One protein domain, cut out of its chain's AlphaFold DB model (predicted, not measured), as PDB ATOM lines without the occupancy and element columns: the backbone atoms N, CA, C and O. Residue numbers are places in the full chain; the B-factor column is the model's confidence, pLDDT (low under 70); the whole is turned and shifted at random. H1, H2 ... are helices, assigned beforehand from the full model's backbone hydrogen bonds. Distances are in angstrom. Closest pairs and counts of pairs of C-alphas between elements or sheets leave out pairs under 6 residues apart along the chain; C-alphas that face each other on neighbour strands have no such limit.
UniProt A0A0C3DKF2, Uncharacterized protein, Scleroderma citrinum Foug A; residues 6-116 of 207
ATOM      1  N   VAL A   6     -39.320  -0.270  30.605       87.88
ATOM      2  CA  VAL A   6     -39.663   0.462  31.833       87.88
ATOM      3  C   VAL A   6     -41.146   0.298  32.180       87.88
ATOM      4  O   VAL A   6     -41.485   0.040  33.331       87.88
ATOM      5  N   GLN A   7     -42.036   0.381  31.188       86.50
ATOM      6  CA  GLN A   7     -43.471   0.161  31.399       86.50
ATOM      7  C   GLN A   7     -43.769  -1.284  31.812       86.50
ATOM      8  O   GLN A   7     -44.578  -1.499  32.712       86.50
ATOM      9  N   LEU A   8     -43.081  -2.266  31.219       87.31
ATOM     10  CA  LEU A   8     -43.205  -3.669  31.628       87.31
ATOM     11  C   LEU A   8     -42.754  -3.890  33.073       87.31
ATOM     12  O   LEU A   8     -43.431  -4.590  33.821       87.31
ATOM     13  N   GLN A   9     -41.638  -3.282  33.481       89.38
ATOM     14  CA  GLN A   9     -41.154  -3.366  34.860       89.38
ATOM     15  C   GLN A   9     -42.128  -2.716  35.845       89.38
ATOM     16  O   GLN A   9     -42.418  -3.303  36.886       89.38
ATOM     17  N   SER A  10     -42.672  -1.547  35.500       91.81
ATOM     18  CA  SER A  10     -43.682  -0.866  36.315       91.81
ATOM     19  C   SER A  10     -44.940  -1.719  36.477       91.81
ATOM     20  O   SER A  10     -45.414  -1.905  37.595       91.81
ATOM     21  N   LEU A  11     -45.445  -2.289  35.378       90.81
ATOM     22  CA  LEU A  11     -46.618  -3.161  35.400       90.81
ATOM     23  C   LEU A  11     -46.355  -4.429  36.224       90.81
ATOM     24  O   LEU A  11     -47.183  -4.826  37.036       90.81
ATOM     25  N   ALA A  12     -45.189  -5.058  36.062       88.94
ATOM     26  CA  ALA A  12     -44.817  -6.235  36.842       88.94
ATOM     27  C   ALA A  12     -44.719  -5.927  38.344       88.94
ATOM     28  O   ALA A  12     -45.153  -6.739  39.165       88.94
ATOM     29  N   ALA A  13     -44.188  -4.758  38.713       90.69
ATOM     30  CA  ALA A  13     -44.130  -4.310  40.099       90.69
ATOM     31  C   ALA A  13     -45.538  -4.092  40.677       90.69
ATOM     32  O   ALA A  13     -45.833  -4.585  41.765       90.69
ATOM     33  N   GLU A  14     -46.422  -3.430  39.931       91.81
ATOM     34  CA  GLU A  14     -47.818  -3.209  40.323       91.81
ATOM     35  C   GLU A  14     -48.580  -4.531  40.496       91.81
ATOM     36  O   GLU A  14     -49.221  -4.754  41.527       91.81
ATOM     37  N   LEU A  15     -48.450  -5.448  39.532       90.44
ATOM     38  CA  LEU A  15     -49.056  -6.776  39.603       90.44
ATOM     39  C   LEU A  15     -48.516  -7.573  40.791       90.44
ATOM     40  O   LEU A  15     -49.287  -8.228  41.489       90.44
ATOM     41  N   SER A  16     -47.213  -7.493  41.062       89.88
ATOM     42  CA  SER A  16     -46.605  -8.183  42.202       89.88
ATOM     43  C   SER A  16     -47.120  -7.629  43.531       89.88
ATOM     44  O   SER A  16     -47.504  -8.398  44.407       89.88
ATOM     45  N   LEU A  17     -47.198  -6.305  43.682       89.19
ATOM     46  CA  LEU A  17     -47.723  -5.666  44.895       89.19
ATOM     47  C   LEU A  17     -49.205  -5.983  45.132       89.19
ATOM     48  O   LEU A  17     -49.625  -6.134  46.281       89.19
ATOM     49  N   THR A  18     -49.981  -6.097  44.055       89.38
ATOM     50  CA  THR A  18     -51.437  -6.277  44.114       89.38
ATOM     51  C   THR A  18     -51.847  -7.745  44.242       89.38
ATOM     52  O   THR A  18     -52.787  -8.066  44.970       89.38
ATOM     53  N   TYR A  19     -51.153  -8.648  43.542       90.56
ATOM     54  CA  TYR A  19     -51.571 -10.043  43.363       90.56
ATOM     55  C   TYR A  19     -50.633 -11.083  43.986       90.56
ATOM     56  O   TYR A  19     -50.925 -12.278  43.895       90.56
ATOM     57  N   VAL A  20     -49.546 -10.685  44.648       91.25
ATOM     58  CA  VAL A  20     -48.679 -11.604  45.403       91.25
ATOM     59  C   VAL A  20     -48.846 -11.361  46.898       91.25
ATOM     60  O   VAL A  20     -48.849 -10.227  47.372       91.25
ATOM     61  N   ALA A  21     -48.973 -12.437  47.678       89.31
ATOM     62  CA  ALA A  21     -49.123 -12.333  49.126       89.31
ATOM     63  C   ALA A  21     -47.901 -11.670  49.799       89.31
ATOM     64  O   ALA A  21     -46.845 -12.287  49.976       89.31
ATOM     65  N   GLY A  22     -48.084 -10.426  50.244       85.12
ATOM     66  CA  GLY A  22     -47.112  -9.647  51.009       85.12
ATOM     67  C   GLY A  22     -47.538  -9.400  52.459       85.12
ATOM     68  O   GLY A  22     -48.254 -10.192  53.073       85.12
ATOM     69  N   HIS A  23     -47.106  -8.264  53.009       79.88
ATOM     70  CA  HIS A  23     -47.471  -7.801  54.355       79.88
ATOM     71  C   HIS A  23     -48.984  -7.547  54.509       79.88
ATOM     72  O   HIS A  23     -49.541  -7.690  55.596       79.88
ATOM     73  N   THR A  24     -49.662  -7.239  53.402       75.19
ATOM     74  CA  THR A  24     -51.109  -6.998  53.322       75.19
ATOM     75  C   THR A  24     -51.941  -8.213  53.727       75.19
ATOM     76  O   THR A  24     -53.048  -8.045  54.242       75.19
ATOM     77  N   LEU A  25     -51.401  -9.433  53.587       80.06
ATOM     78  CA  LEU A  25     -52.102 -10.660  53.961       80.06
ATOM     79  C   LEU A  25     -52.478 -10.644  55.449       80.06
ATOM     80  O   LEU A  25     -53.602 -10.996  55.788       80.06
ATOM     81  N   GLY A  26     -51.584 -10.169  56.327       78.19
ATOM     82  CA  GLY A  26     -51.827 -10.067  57.773       78.19
ATOM     83  C   GLY A  26     -53.063  -9.230  58.113       78.19
ATOM     84  O   GLY A  26     -53.894  -9.651  58.914       78.19
ATOM     85  N   CYS A  27     -53.248  -8.105  57.420       78.56
ATOM     86  CA  CYS A  27     -54.429  -7.251  57.576       78.56
ATOM     87  C   CYS A  27     -55.711  -7.965  57.114       78.56
ATOM     88  O   CYS A  27     -56.778  -7.780  57.694       78.56
ATOM     89  N   MET A  28     -55.628  -8.838  56.103       77.31
ATOM     90  CA  MET A  28     -56.779  -9.617  55.632       77.31
ATOM     91  C   MET A  28     -57.216 -10.717  56.609       77.31
ATOM     92  O   MET A  28     -58.371 -11.150  56.551       77.31
ATOM     93  N   TRP A  29     -56.326 -11.190  57.486       75.25
ATOM     94  CA  TRP A  29     -56.668 -12.144  58.551       75.25
ATOM     95  C   TRP A  29     -57.416 -11.487  59.715       75.25
ATOM     96  O   TRP A  29     -58.106 -12.183  60.450       75.25
ATOM     97  N   GLN A  30     -57.323 -10.162  59.856       80.88
ATOM     98  CA  GLN A  30     -57.991  -9.399  60.918       80.88
ATOM     99  C   GLN A  30     -59.433  -9.003  60.567       80.88
ATOM    100  O   GLN A  30     -60.188  -8.592  61.447       80.88
ATOM    101  N   LYS A  31     -59.836  -9.126  59.296       82.19
ATOM    102  CA  LYS A  31     -61.203  -8.810  58.860       82.19
ATOM    103  C   LYS A  31     -62.218  -9.849  59.363       82.19
ATOM    104  O   LYS A  31     -61.857 -11.023  59.479       82.19
ATOM    105  N   PRO A  32     -63.490  -9.474  59.593       81.50
ATOM    106  CA  PRO A  32     -64.548 -10.415  59.954       81.50
ATOM    107  C   PRO A  32     -64.744 -11.504  58.890       81.50
ATOM    108  O   PRO A  32     -64.620 -11.247  57.694       81.50
ATOM    109  N   HIS A  33     -65.120 -12.716  59.308       73.75
ATOM    110  CA  HIS A  33     -65.235 -13.880  58.414       73.75
ATOM    111  C   HIS A  33     -66.226 -13.685  57.249       73.75
ATOM    112  O   HIS A  33     -66.023 -14.230  56.171       73.75
ATOM    113  N   LYS A  34     -67.268 -12.861  57.431       79.25
ATOM    114  CA  LYS A  34     -68.243 -12.530  56.374       79.25
ATOM    115  C   LYS A  34     -67.648 -11.737  55.202       79.25
ATOM    116  O   LYS A  34     -68.243 -11.721  54.135       79.25
ATOM    117  N   GLU A  35     -66.489 -11.109  55.385       77.56
ATOM    118  CA  GLU A  35     -65.786 -10.332  54.354       77.56
ATOM    119  C   GLU A  35     -64.623 -11.117  53.725       77.56
ATOM    120  O   GLU A  35     -63.785 -10.557  53.013       77.56
ATOM    121  N   TRP A  36     -64.501 -12.413  54.029       78.69
ATOM    122  CA  TRP A  36     -63.403 -13.228  53.526       78.69
ATOM    123  C   TRP A  36     -63.701 -13.757  52.130       78.69
ATOM    124  O   TRP A  36     -64.377 -14.769  51.967       78.69
ATOM    125  N   ASP A  37     -63.064 -13.153  51.133       87.62
ATOM    126  CA  ASP A  37     -62.852 -13.832  49.861       87.62
ATOM    127  C   ASP A  37     -61.702 -14.843  50.007       87.62
ATOM    128  O   ASP A  37     -60.512 -14.521  49.913       87.62
ATOM    129  N   ILE A  38     -62.072 -16.088  50.312       86.00
ATOM    130  CA  ILE A  38     -61.133 -17.206  50.474       86.00
ATOM    131  C   ILE A  38     -60.427 -17.518  49.149       86.00
ATOM    132  O   ILE A  38     -59.238 -17.844  49.153       86.00
ATOM    133  N   GLN A  39     -61.128 -17.403  48.020       90.00
ATOM    134  CA  GLN A  39     -60.560 -17.705  46.711       90.00
ATOM    135  C   GLN A  39     -59.477 -16.689  46.354       90.00
ATOM    136  O   GLN A  39     -58.373 -17.082  45.975       90.00
ATOM    137  N   TYR A  40     -59.746 -15.401  46.554       88.94
ATOM    138  CA  TYR A  40     -58.757 -14.349  46.351       88.94
ATOM    139  C   TYR A  40     -57.532 -14.534  47.257       88.94
ATOM    140  O   TYR A  40     -56.400 -14.519  46.771       88.94
ATOM    141  N   LYS A  41     -57.732 -14.822  48.552       88.12
ATOM    142  CA  LYS A  41     -56.630 -15.116  49.492       88.12
ATOM    143  C   LYS A  41     -55.763 -16.289  49.031       88.12
ATOM    144  O   LYS A  41     -54.534 -16.196  49.055       88.12
ATOM    145  N   ASN A  42     -56.394 -17.381  48.605       90.50
ATOM    146  CA  ASN A  42     -55.684 -18.553  48.104       90.50
ATOM    147  C   ASN A  42     -54.896 -18.225  46.831       90.50
ATOM    148  O   ASN A  42     -53.750 -18.655  46.714       90.50
ATOM    149  N   SER A  43     -55.450 -17.412  45.928       91.88
ATOM    150  CA  SER A  43     -54.751 -16.942  44.726       91.88
ATOM    151  C   SER A  43     -53.514 -16.102  45.060       91.88
ATOM    152  O   SER A  43     -52.452 -16.333  44.486       91.88
ATOM    153  N   LEU A  44     -53.597 -15.187  46.037       92.62
ATOM    154  CA  LEU A  44     -52.439 -14.395  46.482       92.62
ATOM    155  C   LEU A  44     -51.306 -15.280  47.025       92.62
ATOM    156  O   LEU A  44     -50.127 -15.061  46.727       92.62
ATOM    157  N   LEU A  45     -51.656 -16.280  47.842       91.00
ATOM    158  CA  LEU A  45     -50.699 -17.242  48.393       91.00
ATOM    159  C   LEU A  45     -50.092 -18.125  47.301       91.00
ATOM    160  O   LEU A  45     -48.883 -18.354  47.303       91.00
ATOM    161  N   LEU A  46     -50.913 -18.588  46.360       92.06
ATOM    162  CA  LEU A  46     -50.465 -19.380  45.222       92.06
ATOM    163  C   LEU A  46     -49.439 -18.606  44.388       92.06
ATOM    164  O   LEU A  46     -48.355 -19.126  44.127       92.06
ATOM    165  N   ASN A  47     -49.734 -17.348  44.056       93.69
ATOM    166  CA  ASN A  47     -48.824 -16.486  43.306       93.69
ATOM    167  C   ASN A  47     -47.483 -16.301  44.026       93.69
ATOM    168  O   ASN A  47     -46.436 -16.380  43.392       93.69
ATOM    169  N   LYS A  48     -47.484 -16.162  45.359       92.50
ATOM    170  CA  LYS A  48     -46.243 -16.107  46.153       92.50
ATOM    171  C   LYS A  48     -45.393 -17.365  45.999       92.50
ATOM    172  O   LYS A  48     -44.174 -17.271  45.850       92.50
ATOM    173  N   TYR A  49     -46.012 -18.542  46.045       92.19
ATOM    174  CA  TYR A  49     -45.283 -19.795  45.862       92.19
ATOM    175  C   TYR A  49     -44.817 -19.993  44.416       92.19
ATOM    176  O   TYR A  49     -43.731 -20.532  44.207       92.19
ATOM    177  N   PHE A  50     -45.573 -19.510  43.429       93.75
ATOM    178  CA  PHE A  50     -45.121 -19.489  42.040       93.75
ATOM    179  C   PHE A  50     -43.923 -18.568  41.828       93.75
ATOM    180  O   PHE A  50     -42.976 -18.991  41.171       93.75
ATOM    181  N   SER A  51     -43.890 -17.383  42.443       92.94
ATOM    182  CA  SER A  51     -42.698 -16.525  42.415       92.94
ATOM    183  C   SER A  51     -41.481 -17.226  43.025       92.94
ATOM    184  O   SER A  51     -40.398 -17.178  42.457       92.94
ATOM    185  N   LEU A  52     -41.650 -17.949  44.138       94.62
ATOM    186  CA  LEU A  52     -40.558 -18.725  44.739       94.62
ATOM    187  C   LEU A  52     -40.069 -19.868  43.827       94.62
ATOM    188  O   LEU A  52     -38.878 -20.189  43.810       94.62
ATOM    189  N   TYR A  53     -40.980 -20.516  43.100       94.94
ATOM    190  CA  TYR A  53     -40.632 -21.549  42.125       94.94
ATOM    191  C   TYR A  53     -39.880 -20.973  40.921       94.94
ATOM    192  O   TYR A  53     -38.894 -21.567  40.475       94.94
ATOM    193  N   GLU A  54     -40.337 -19.830  40.411       95.00
ATOM    194  CA  GLU A  54     -39.707 -19.125  39.298       95.00
ATOM    195  C   GLU A  54     -38.293 -18.678  39.680       95.00
ATOM    196  O   GLU A  54     -37.354 -19.078  38.998       95.00
ATOM    197  N   GLU A  55     -38.123 -18.029  40.836       95.94
ATOM    198  CA  GLU A  55     -36.819 -17.587  41.343       95.94
ATOM    199  C   GLU A  55     -35.844 -18.767  41.484       95.94
ATOM    200  O   GLU A  55     -34.701 -18.710  41.028       95.94
ATOM    201  N   LEU A  56     -36.298 -19.888  42.065       95.69
ATOM    202  CA  LEU A  56     -35.478 -21.097  42.159       95.69
ATOM    203  C   LEU A  56     -35.086 -21.620  40.770       95.69
ATOM    204  O   LEU A  56     -33.929 -21.984  40.559       95.69
ATOM    205  N   SER A  57     -36.026 -21.664  39.827       94.88
ATOM    206  CA  SER A  57     -35.781 -22.158  38.468       94.88
ATOM    207  C   SER A  57     -34.821 -21.246  37.705       94.88
ATOM    208  O   SER A  57     -33.898 -21.730  37.046       94.88
ATOM    209  N   TYR A  58     -34.994 -19.931  37.825       96.38
ATOM    210  CA  TYR A  58     -34.114 -18.929  37.243       96.38
ATOM    211  C   TYR A  58     -32.696 -19.043  37.810       96.38
ATOM    212  O   TYR A  58     -31.740 -19.171  37.042       96.38
ATOM    213  N   ALA A  59     -32.557 -19.105  39.137       96.69
ATOM    214  CA  ALA A  59     -31.272 -19.277  39.809       96.69
ATOM    215  C   ALA A  59     -30.575 -20.584  39.401       96.69
ATOM    216  O   ALA A  59     -29.376 -20.589  39.113       96.69
ATOM    217  N   MET A  60     -31.327 -21.689  39.317       95.38
ATOM    218  CA  MET A  60     -30.806 -22.969  38.837       95.38
ATOM    219  C   MET A  60     -30.307 -22.876  37.398       95.38
ATOM    220  O   MET A  60     -29.211 -23.356  37.132       95.38
ATOM    221  N   ASN A  61     -31.069 -22.245  36.501       95.31
ATOM    222  CA  ASN A  61     -30.701 -22.079  35.096       95.31
ATOM    223  C   ASN A  61     -29.482 -21.164  34.922       95.31
ATOM    224  O   ASN A  61     -28.634 -21.453  34.078       95.31
ATOM    225  N   GLN A  62     -29.374 -20.093  35.716       96.69
ATOM    226  CA  GLN A  62     -28.215 -19.187  35.747       96.69
ATOM    227  C   GLN A  62     -26.956 -19.840  36.336       96.69
ATOM    228  O   GLN A  62     -25.844 -19.450  35.982       96.69
ATOM    229  N   GLY A  63     -27.114 -20.818  37.231       94.94
ATOM    230  CA  GLY A  63     -26.005 -21.382  38.002       94.94
ATOM    231  C   GLY A  63     -25.721 -20.646  39.316       94.94
ATOM    232  O   GLY A  63     -24.651 -20.833  39.898       94.94
ATOM    233  N   ASP A  64     -26.651 -19.821  39.809       96.06
ATOM    234  CA  ASP A  64     -26.494 -19.098  41.076       96.06
ATOM    235  C   ASP A  64     -26.785 -20.013  42.274       96.06
ATOM    236  O   ASP A  64     -27.898 -20.105  42.799       96.06
ATOM    237  N   ILE A  65     -25.735 -20.682  42.747       94.38
ATOM    238  CA  ILE A  65     -25.788 -21.566  43.915       94.38
ATOM    239  C   ILE A  65     -26.207 -20.809  45.189       94.38
ATOM    240  O   ILE A  65     -26.836 -21.394  46.074       94.38
ATOM    241  N   GLY A  66     -25.862 -19.524  45.312       93.94
ATOM    242  CA  GLY A  66     -26.220 -18.708  46.474       93.94
ATOM    243  C   GLY A  66     -27.729 -18.501  46.566       93.94
ATOM    244  O   GLY A  66     -28.330 -18.783  47.612       93.94
ATOM    245  N   CYS A  67     -28.346 -18.094  45.456       95.25
ATOM    246  CA  CYS A  67     -29.795 -17.948  45.375       95.25
ATOM    247  C   CYS A  67     -30.508 -19.304  45.524       95.25
ATOM    248  O   CYS A  67     -31.396 -19.432  46.369       95.25
ATOM    249  N   VAL A  68     -30.041 -20.366  44.849       94.94
ATOM    250  CA  VAL A  68     -30.617 -21.722  44.983       94.94
ATOM    251  C   VAL A  68     -30.688 -22.166  46.443       94.94
ATOM    252  O   VAL A  68     -31.723 -22.661  46.897       94.94
ATOM    253  N   LYS A  69     -29.618 -21.964  47.217       94.31
ATOM    254  CA  LYS A  69     -29.606 -22.307  48.645       94.31
ATOM    255  C   LYS A  69     -30.605 -21.481  49.450       94.31
ATOM    256  O   LYS A  69     -31.298 -22.035  50.302       94.31
ATOM    257  N   THR A  70     -30.695 -20.186  49.170       94.69
ATOM    258  CA  THR A  70     -31.632 -19.277  49.844       94.69
ATOM    259  C   THR A  70     -33.079 -19.694  49.579       94.69
ATOM    260  O   THR A  70     -33.847 -19.886  50.523       94.69
ATOM    261  N   CYS A  71     -33.424 -19.973  48.321       95.19
ATOM    262  CA  CYS A  71     -34.728 -20.516  47.947       95.19
ATOM    263  C   CYS A  71     -34.986 -21.876  48.613       95.19
ATOM    264  O   CYS A  71     -36.083 -22.125  49.110       95.19
ATOM    265  N   THR A  72     -33.972 -22.743  48.699       93.62
ATOM    266  CA  THR A  72     -34.093 -24.063  49.343       93.62
ATOM    267  C   THR A  72     -34.520 -23.947  50.811       93.62
ATOM    268  O   THR A  72     -35.352 -24.735  51.259       93.62
ATOM    269  N   ILE A  73     -34.022 -22.946  51.549       94.88
ATOM    270  CA  ILE A  73     -34.432 -22.687  52.942       94.88
ATOM    271  C   ILE A  73     -35.938 -22.402  53.026       94.88
ATOM    272  O   ILE A  73     -36.607 -22.920  53.919       94.88
ATOM    273  N   LEU A  74     -36.482 -21.636  52.078       94.12
ATOM    274  CA  LEU A  74     -37.912 -21.316  52.010       94.12
ATOM    275  C   LEU A  74     -38.770 -22.517  51.579       94.12
ATOM    276  O   LEU A  74     -39.914 -22.643  52.012       94.12
ATOM    277  N   TRP A  75     -38.216 -23.435  50.783       94.25
ATOM    278  CA  TRP A  75     -38.902 -24.664  50.363       94.25
ATOM    279  C   TRP A  75     -39.011 -25.726  51.464       94.25
ATOM    280  O   TRP A  75     -39.982 -26.484  51.478       94.25
ATOM    281  N   ILE A  76     -38.064 -25.788  52.406       95.50
ATOM    282  CA  ILE A  76     -38.085 -26.761  53.517       95.50
ATOM    283  C   ILE A  76     -39.410 -26.744  54.305       95.50
ATOM    284  O   ILE A  76     -40.020 -27.809  54.433       95.50
ATOM    285  N   PRO A  77     -39.908 -25.607  54.834       94.81
ATOM    286  CA  PRO A  77     -41.165 -25.600  55.582       94.81
ATOM    287  C   PRO A  77     -42.371 -25.993  54.714       94.81
ATOM    288  O   PRO A  77     -43.252 -26.701  55.203       94.81
ATOM    289  N   ILE A  78     -42.385 -25.626  53.427       93.56
ATOM    290  CA  ILE A  78     -43.448 -26.007  52.479       93.56
ATOM    291  C   ILE A  78     -43.475 -27.529  52.301       93.56
ATOM    292  O   ILE A  78     -44.508 -28.169  52.483       93.56
ATOM    293  N   LEU A  79     -42.321 -28.139  52.017       94.00
ATOM    294  CA  LEU A  79     -42.203 -29.591  51.869       94.00
ATOM    295  C   LEU A  79     -42.581 -30.331  53.158       94.00
ATOM    296  O   LEU A  79     -43.161 -31.418  53.103       94.00
ATOM    297  N   LYS A  80     -42.289 -29.738  54.321       95.12
ATOM    298  CA  LYS A  80     -42.648 -30.311  55.620       95.12
ATOM    299  C   LYS A  80     -44.163 -30.308  55.808       95.12
ATOM    300  O   LYS A  80     -44.700 -31.323  56.242       95.12
ATOM    301  N   ALA A  81     -44.836 -29.218  55.436       93.50
ATOM    302  CA  ALA A  81     -46.295 -29.121  55.460       93.50
ATOM    303  C   ALA A  81     -46.965 -30.113  54.488       93.50
ATOM    304  O   ALA A  81     -48.012 -30.665  54.802       93.50
ATOM    305  N   LEU A  82     -46.324 -30.415  53.353       94.31
ATOM    306  CA  LEU A  82     -46.783 -31.417  52.378       94.31
ATOM    307  C   LEU A  82     -46.486 -32.878  52.783       94.31
ATOM    308  O   LEU A  82     -46.632 -33.790  51.965       94.31
ATOM    309  N   GLY A  83     -46.003 -33.125  54.004       94.31
ATOM    310  CA  GLY A  83     -45.701 -34.473  54.498       94.31
ATOM    311  C   GLY A  83     -44.418 -35.090  53.927       94.31
ATOM    312  O   GLY A  83     -44.147 -36.276  54.121       94.31
ATOM    313  N   LYS A  84     -43.571 -34.315  53.238       94.88
ATOM    314  CA  LYS A  84     -42.289 -34.784  52.677       94.88
ATOM    315  C   LYS A  84     -41.174 -34.781  53.730       94.88
ATOM    316  O   LYS A  84     -40.051 -34.353  53.465       94.88
ATOM    317  N   HIS A  85     -41.471 -35.298  54.923       93.69
ATOM    318  CA  HIS A  85     -40.616 -35.197  56.111       93.69
ATOM    319  C   HIS A  85     -39.195 -35.716  55.881       93.69
ATOM    320  O   HIS A  85     -38.236 -35.031  56.231       93.69
ATOM    321  N   LYS A  86     -39.047 -36.863  55.204       95.06
ATOM    322  CA  LYS A  86     -37.734 -37.432  54.857       95.06
ATOM    323  C   LYS A  86     -36.853 -36.423  54.111       95.06
ATOM    324  O   LYS A  86     -35.722 -36.177  54.520       95.06
ATOM    325  N   TYR A  87     -37.384 -35.809  53.054       91.94
ATOM    326  CA  TYR A  87     -36.657 -34.808  52.271       91.94
ATOM    327  C   TYR A  87     -36.319 -33.591  53.120       91.94
ATOM    328  O   TYR A  87     -35.182 -33.139  53.110       91.94
ATOM    329  N   THR A  88     -37.271 -33.114  53.922       95.19
ATOM    330  CA  THR A  88     -37.050 -31.928  54.755       95.19
ATOM    331  C   THR A  88     -35.956 -32.133  55.792       95.19
ATOM    332  O   THR A  88     -35.108 -31.256  55.948       95.19
ATOM    333  N   SER A  89     -35.907 -33.301  56.439       95.62
ATOM    334  CA  SER A  89     -34.852 -33.640  57.392       95.62
ATOM    335  C   SER A  89     -33.495 -33.687  56.697       95.62
ATOM    336  O   SER A  89     -32.552 -33.053  57.161       95.62
ATOM    337  N   HIS A  90     -33.400 -34.357  55.544       94.69
ATOM    338  CA  HIS A  90     -32.148 -34.413  54.788       94.69
ATOM    339  C   HIS A  90     -31.692 -33.037  54.297       94.69
ATOM    340  O   HIS A  90     -30.524 -32.706  54.468       94.69
ATOM    341  N   MET A  91     -32.588 -32.228  53.728       94.56
ATOM    342  CA  MET A  91     -32.267 -30.887  53.228       94.56
ATOM    343  C   MET A  91     -31.810 -29.966  54.359       94.56
ATOM    344  O   MET A  91     -30.814 -29.262  54.207       94.56
ATOM    345  N   THR A  92     -32.489 -30.017  55.511       95.69
ATOM    346  CA  THR A  92     -32.124 -29.229  56.696       95.69
ATOM    347  C   THR A  92     -30.747 -29.635  57.207       95.69
ATOM    348  O   THR A  92     -29.867 -28.787  57.320       95.69
ATOM    349  N   THR A  93     -30.519 -30.929  57.452       96.56
ATOM    350  CA  THR A  93     -29.219 -31.432  57.925       96.56
ATOM    351  C   THR A  93     -28.104 -31.119  56.935       96.56
ATOM    352  O   THR A  93     -27.030 -30.672  57.329       96.56
ATOM    353  N   PHE A  94     -28.354 -31.313  55.639       94.50
ATOM    354  CA  PHE A  94     -27.379 -31.037  54.592       94.50
ATOM    355  C   PHE A  94     -26.986 -29.557  54.556       94.50
ATOM    356  O   PHE A  94     -25.794 -29.251  54.613       94.50
ATOM    357  N   LEU A  95     -27.957 -28.636  54.520       94.56
ATOM    358  CA  LEU A  95     -27.663 -27.203  54.529       94.56
ATOM    359  C   LEU A  95     -26.958 -26.786  55.824       94.56
ATOM    360  O   LEU A  95     -25.941 -26.097  55.751       94.56
ATOM    361  N   SER A  96     -27.421 -27.253  56.984       95.75
ATOM    362  CA  SER A  96     -26.773 -26.974  58.271       95.75
ATOM    363  C   SER A  96     -25.313 -27.428  58.283       95.75
ATOM    364  O   SER A  96     -24.427 -26.650  58.640       95.75
ATOM    365  N   ASN A  97     -25.029 -28.642  57.813       96.44
ATOM    366  CA  ASN A  97     -23.662 -29.152  57.765       96.44
ATOM    367  C   ASN A  97     -22.786 -28.349  56.798       96.44
ATOM    368  O   ASN A  97     -21.670 -27.964  57.148       96.44
ATOM    369  N   VAL A  98     -23.300 -28.037  55.606       94.38
ATOM    370  CA  VAL A  98     -22.582 -27.234  54.607       94.38
ATOM    371  C   VAL A  98     -22.261 -25.838  55.142       94.38
ATOM    372  O   VAL A  98     -21.160 -25.341  54.900       94.38
ATOM    373  N   HIS A  99     -23.182 -25.206  55.872       92.75
ATOM    374  CA  HIS A  99     -23.007 -23.849  56.389       92.75
ATOM    375  C   HIS A  99     -22.149 -23.766  57.655       92.75
ATOM    376  O   HIS A  99     -21.334 -22.846  57.759       92.75
ATOM    377  N   PHE A 100     -22.306 -24.705  58.591       95.44
ATOM    378  CA  PHE A 100     -21.764 -24.563  59.948       95.44
ATOM    379  C   PHE A 100     -20.712 -25.608  60.319       95.44
ATOM    380  O   PHE A 100     -19.824 -25.298  61.105       95.44
ATOM    381  N   VAL A 101     -20.768 -26.815  59.750       97.44
ATOM    382  CA  VAL A 101     -19.924 -27.942  60.192       97.44
ATOM    383  C   VAL A 101     -18.724 -28.148  59.271       97.44
ATOM    384  O   VAL A 101     -17.602 -28.336  59.731       97.44
ATOM    385  N   TYR A 102     -18.936 -28.119  57.955       97.19
ATOM    386  CA  TYR A 102     -17.895 -28.497  57.008       97.19
ATOM    387  C   TYR A 102     -16.814 -27.419  56.849       97.19
ATOM    388  O   TYR A 102     -17.136 -26.223  56.750       97.19
ATOM    389  N   PRO A 103     -15.534 -27.837  56.737       97.62
ATOM    390  CA  PRO A 103     -14.425 -26.925  56.508       97.62
ATOM    391  C   PRO A 103     -14.569 -26.229  55.153       97.62
ATOM    392  O   PRO A 103     -15.189 -26.745  54.217       97.62
ATOM    393  N   LYS A 104     -13.949 -25.052  55.025       95.69
ATOM    394  CA  LYS A 104     -14.087 -24.172  53.852       95.69
ATOM    395  C   LYS A 104     -13.812 -24.885  52.519       95.69
ATOM    396  O   LYS A 104     -14.541 -24.658  51.556       95.69
ATOM    397  N   GLY A 105     -12.801 -25.758  52.472       96.81
ATOM    398  CA  GLY A 105     -12.462 -26.539  51.277       96.81
ATOM    399  C   GLY A 105     -13.588 -27.483  50.847       96.81
ATOM    400  O   GLY A 105     -14.033 -27.425  49.704       96.81
ATOM    401  N   LEU A 106     -14.114 -28.278  51.783       95.81
ATOM    402  CA  LEU A 106     -15.211 -29.213  51.516       95.81
ATOM    403  C   LEU A 106     -16.505 -28.479  51.148       95.81
ATOM    404  O   LEU A 106     -17.173 -28.849  50.188       95.81
ATOM    405  N   ARG A 107     -16.831 -27.391  51.854       95.06
ATOM    406  CA  ARG A 107     -17.983 -26.534  51.530       95.06
ATOM    407  C   ARG A 107     -17.918 -26.026  50.091       95.06
ATOM    408  O   ARG A 107     -18.914 -26.073  49.374       95.06
ATOM    409  N   ARG A 108     -16.743 -25.550  49.673       94.31
ATOM    410  CA  ARG A 108     -16.506 -25.065  48.310       94.31
ATOM    411  C   ARG A 108     -16.677 -26.185  47.284       94.31
ATOM    412  O   ARG A 108     -17.365 -25.971  46.291       94.31
ATOM    413  N   ALA A 109     -16.115 -27.365  47.544       94.50
ATOM    414  CA  ALA A 109     -16.271 -28.529  46.673       94.50
ATOM    415  C   ALA A 109     -17.748 -28.933  46.519       94.50
ATOM    416  O   ALA A 109     -18.223 -29.100  45.398       94.50
ATOM    417  N   ILE A 110     -18.497 -28.996  47.627       93.31
ATOM    418  CA  ILE A 110     -19.931 -29.313  47.609       93.31
ATOM    419  C   ILE A 110     -20.709 -28.288  46.783       93.31
ATOM    420  O   ILE A 110     -21.519 -28.689  45.954       93.31
ATOM    421  N   HIS A 111     -20.462 -26.985  46.963       91.94
ATOM    422  CA  HIS A 111     -21.150 -25.953  46.182       91.94
ATOM    423  C   HIS A 111     -20.921 -26.122  44.677       91.94
ATOM    424  O   HIS A 111     -21.889 -26.132  43.923       91.94
ATOM    425  N   TYR A 112     -19.677 -26.332  44.239       89.50
ATOM    426  CA  TYR A 112     -19.388 -26.552  42.816       89.50
ATOM    427  C   TYR A 112     -19.981 -27.850  42.256       89.50
ATOM    428  O   TYR A 112     -20.130 -27.968  41.048       89.50
ATOM    429  N   HIS A 113     -20.338 -28.807  43.113       91.12
ATOM    430  CA  HIS A 113     -20.995 -30.056  42.726       91.12
ATOM    431  C   HIS A 113     -22.529 -30.004  42.830       91.12
ATOM    432  O   HIS A 113     -23.186 -31.021  42.612       91.12
ATOM    433  N   MET A 114     -23.133 -28.857  43.157       92.69
ATOM    434  CA  MET A 114     -24.597 -28.726  43.166       92.69
ATOM    435  C   MET A 114     -25.165 -28.605  41.751       92.69
ATOM    436  O   MET A 114     -26.148 -29.272  41.417       92.69
ATOM    437  N   LEU A 115     -24.537 -27.767  40.925       95.44
ATOM    438  CA  LEU A 115     -24.962 -27.466  39.564       95.44
ATOM    439  C   LEU A 115     -23.808 -27.693  38.586       95.44
ATOM    440  O   LEU A 115     -22.650 -27.434  38.903       95.44
ATOM    441  N   VAL A 116     -24.138 -28.136  37.381       94.62
ATOM    442  CA  VAL A 116     -23.205 -28.307  36.266       94.62
ATOM    443  C   VAL A 116     -23.827 -27.736  35.000       94.62
ATOM    444  O   VAL A 116     -25.041 -27.791  34.820       94.62
TER     445      VAL A 116
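AT A GLANCE: This is residues 6 to 116 of the 207 residues of an uncharacterized protein of Scleroderma citrinum Foug A (UniProt A0A0C3DKF2). One long helix, H3, runs through a loose, flat zigzag: at its last residues the chain folds back into H4, then again into H5 and once more into the shorter H6. Near the other end of H3, small H2 lies close by, and H1 sticks out with residues 6 to 15 like an arm. The printed part has 111 residues with six named helices, H1 to H6 in order, and no named strand; the class is all helix. It is loose, with a radius of gyration of the C-alphas of 18.0 A, and spans 56 by 39 by 19 A.

IN THESE COORDINATES: Find C-alpha 38 at (-61.133, -17.206, 50.474); from there H3, residues 38 to 62, runs 36.1 A to C-alpha 62 at (-28.215, -19.187, 35.747). Next come H4, residues 65 to 81, 24.7 A, H5, residues 85 to 101, 22.3 A, and H6, residues 104 to 112, 12.5 A. Before H3 look for H1, residues 6 to 19, 19.6 A, beginning at (-39.663, 0.462, 31.833), and H2, residues 24 to 29, 9.2 A.

HOW THE PARTS SIT: H3 touches H4 with residues 52 to 60 alone, closest at the C-alphas of Leu 56 and Val 68, 5.7 A; this hairpin has a tilt of 35.4 degrees, only just steep. H4 has a kink of 35 degrees near residue 74. H4 and H5 form a hairpin, closest at C-alphas 76 and 88, 5.4 A. H5 and H6, also a hairpin, only just touch, with 3 pairs of C-alphas within 8 A, closest at Val 98 and Arg 107, 5.6 A. H1 only just touches H3, with residue 19 alone: C-alphas 19 and 44 are 5.4 A apart. H2 is close to H3 but not clearly touching, C-alphas 25 and 41 being 7.8 A apart. Every O i to N i+4 pair is within hydrogen-bond range in H1, H2, H3, H5 and H6, and 10 of 13 in H4.

THE WHOLE: The C-alphas farthest apart are those of Lys 34 and Gly 105, 57.7 A. The printed part has no cut, no link is long, and no printed residue is under 70 in pLDDT.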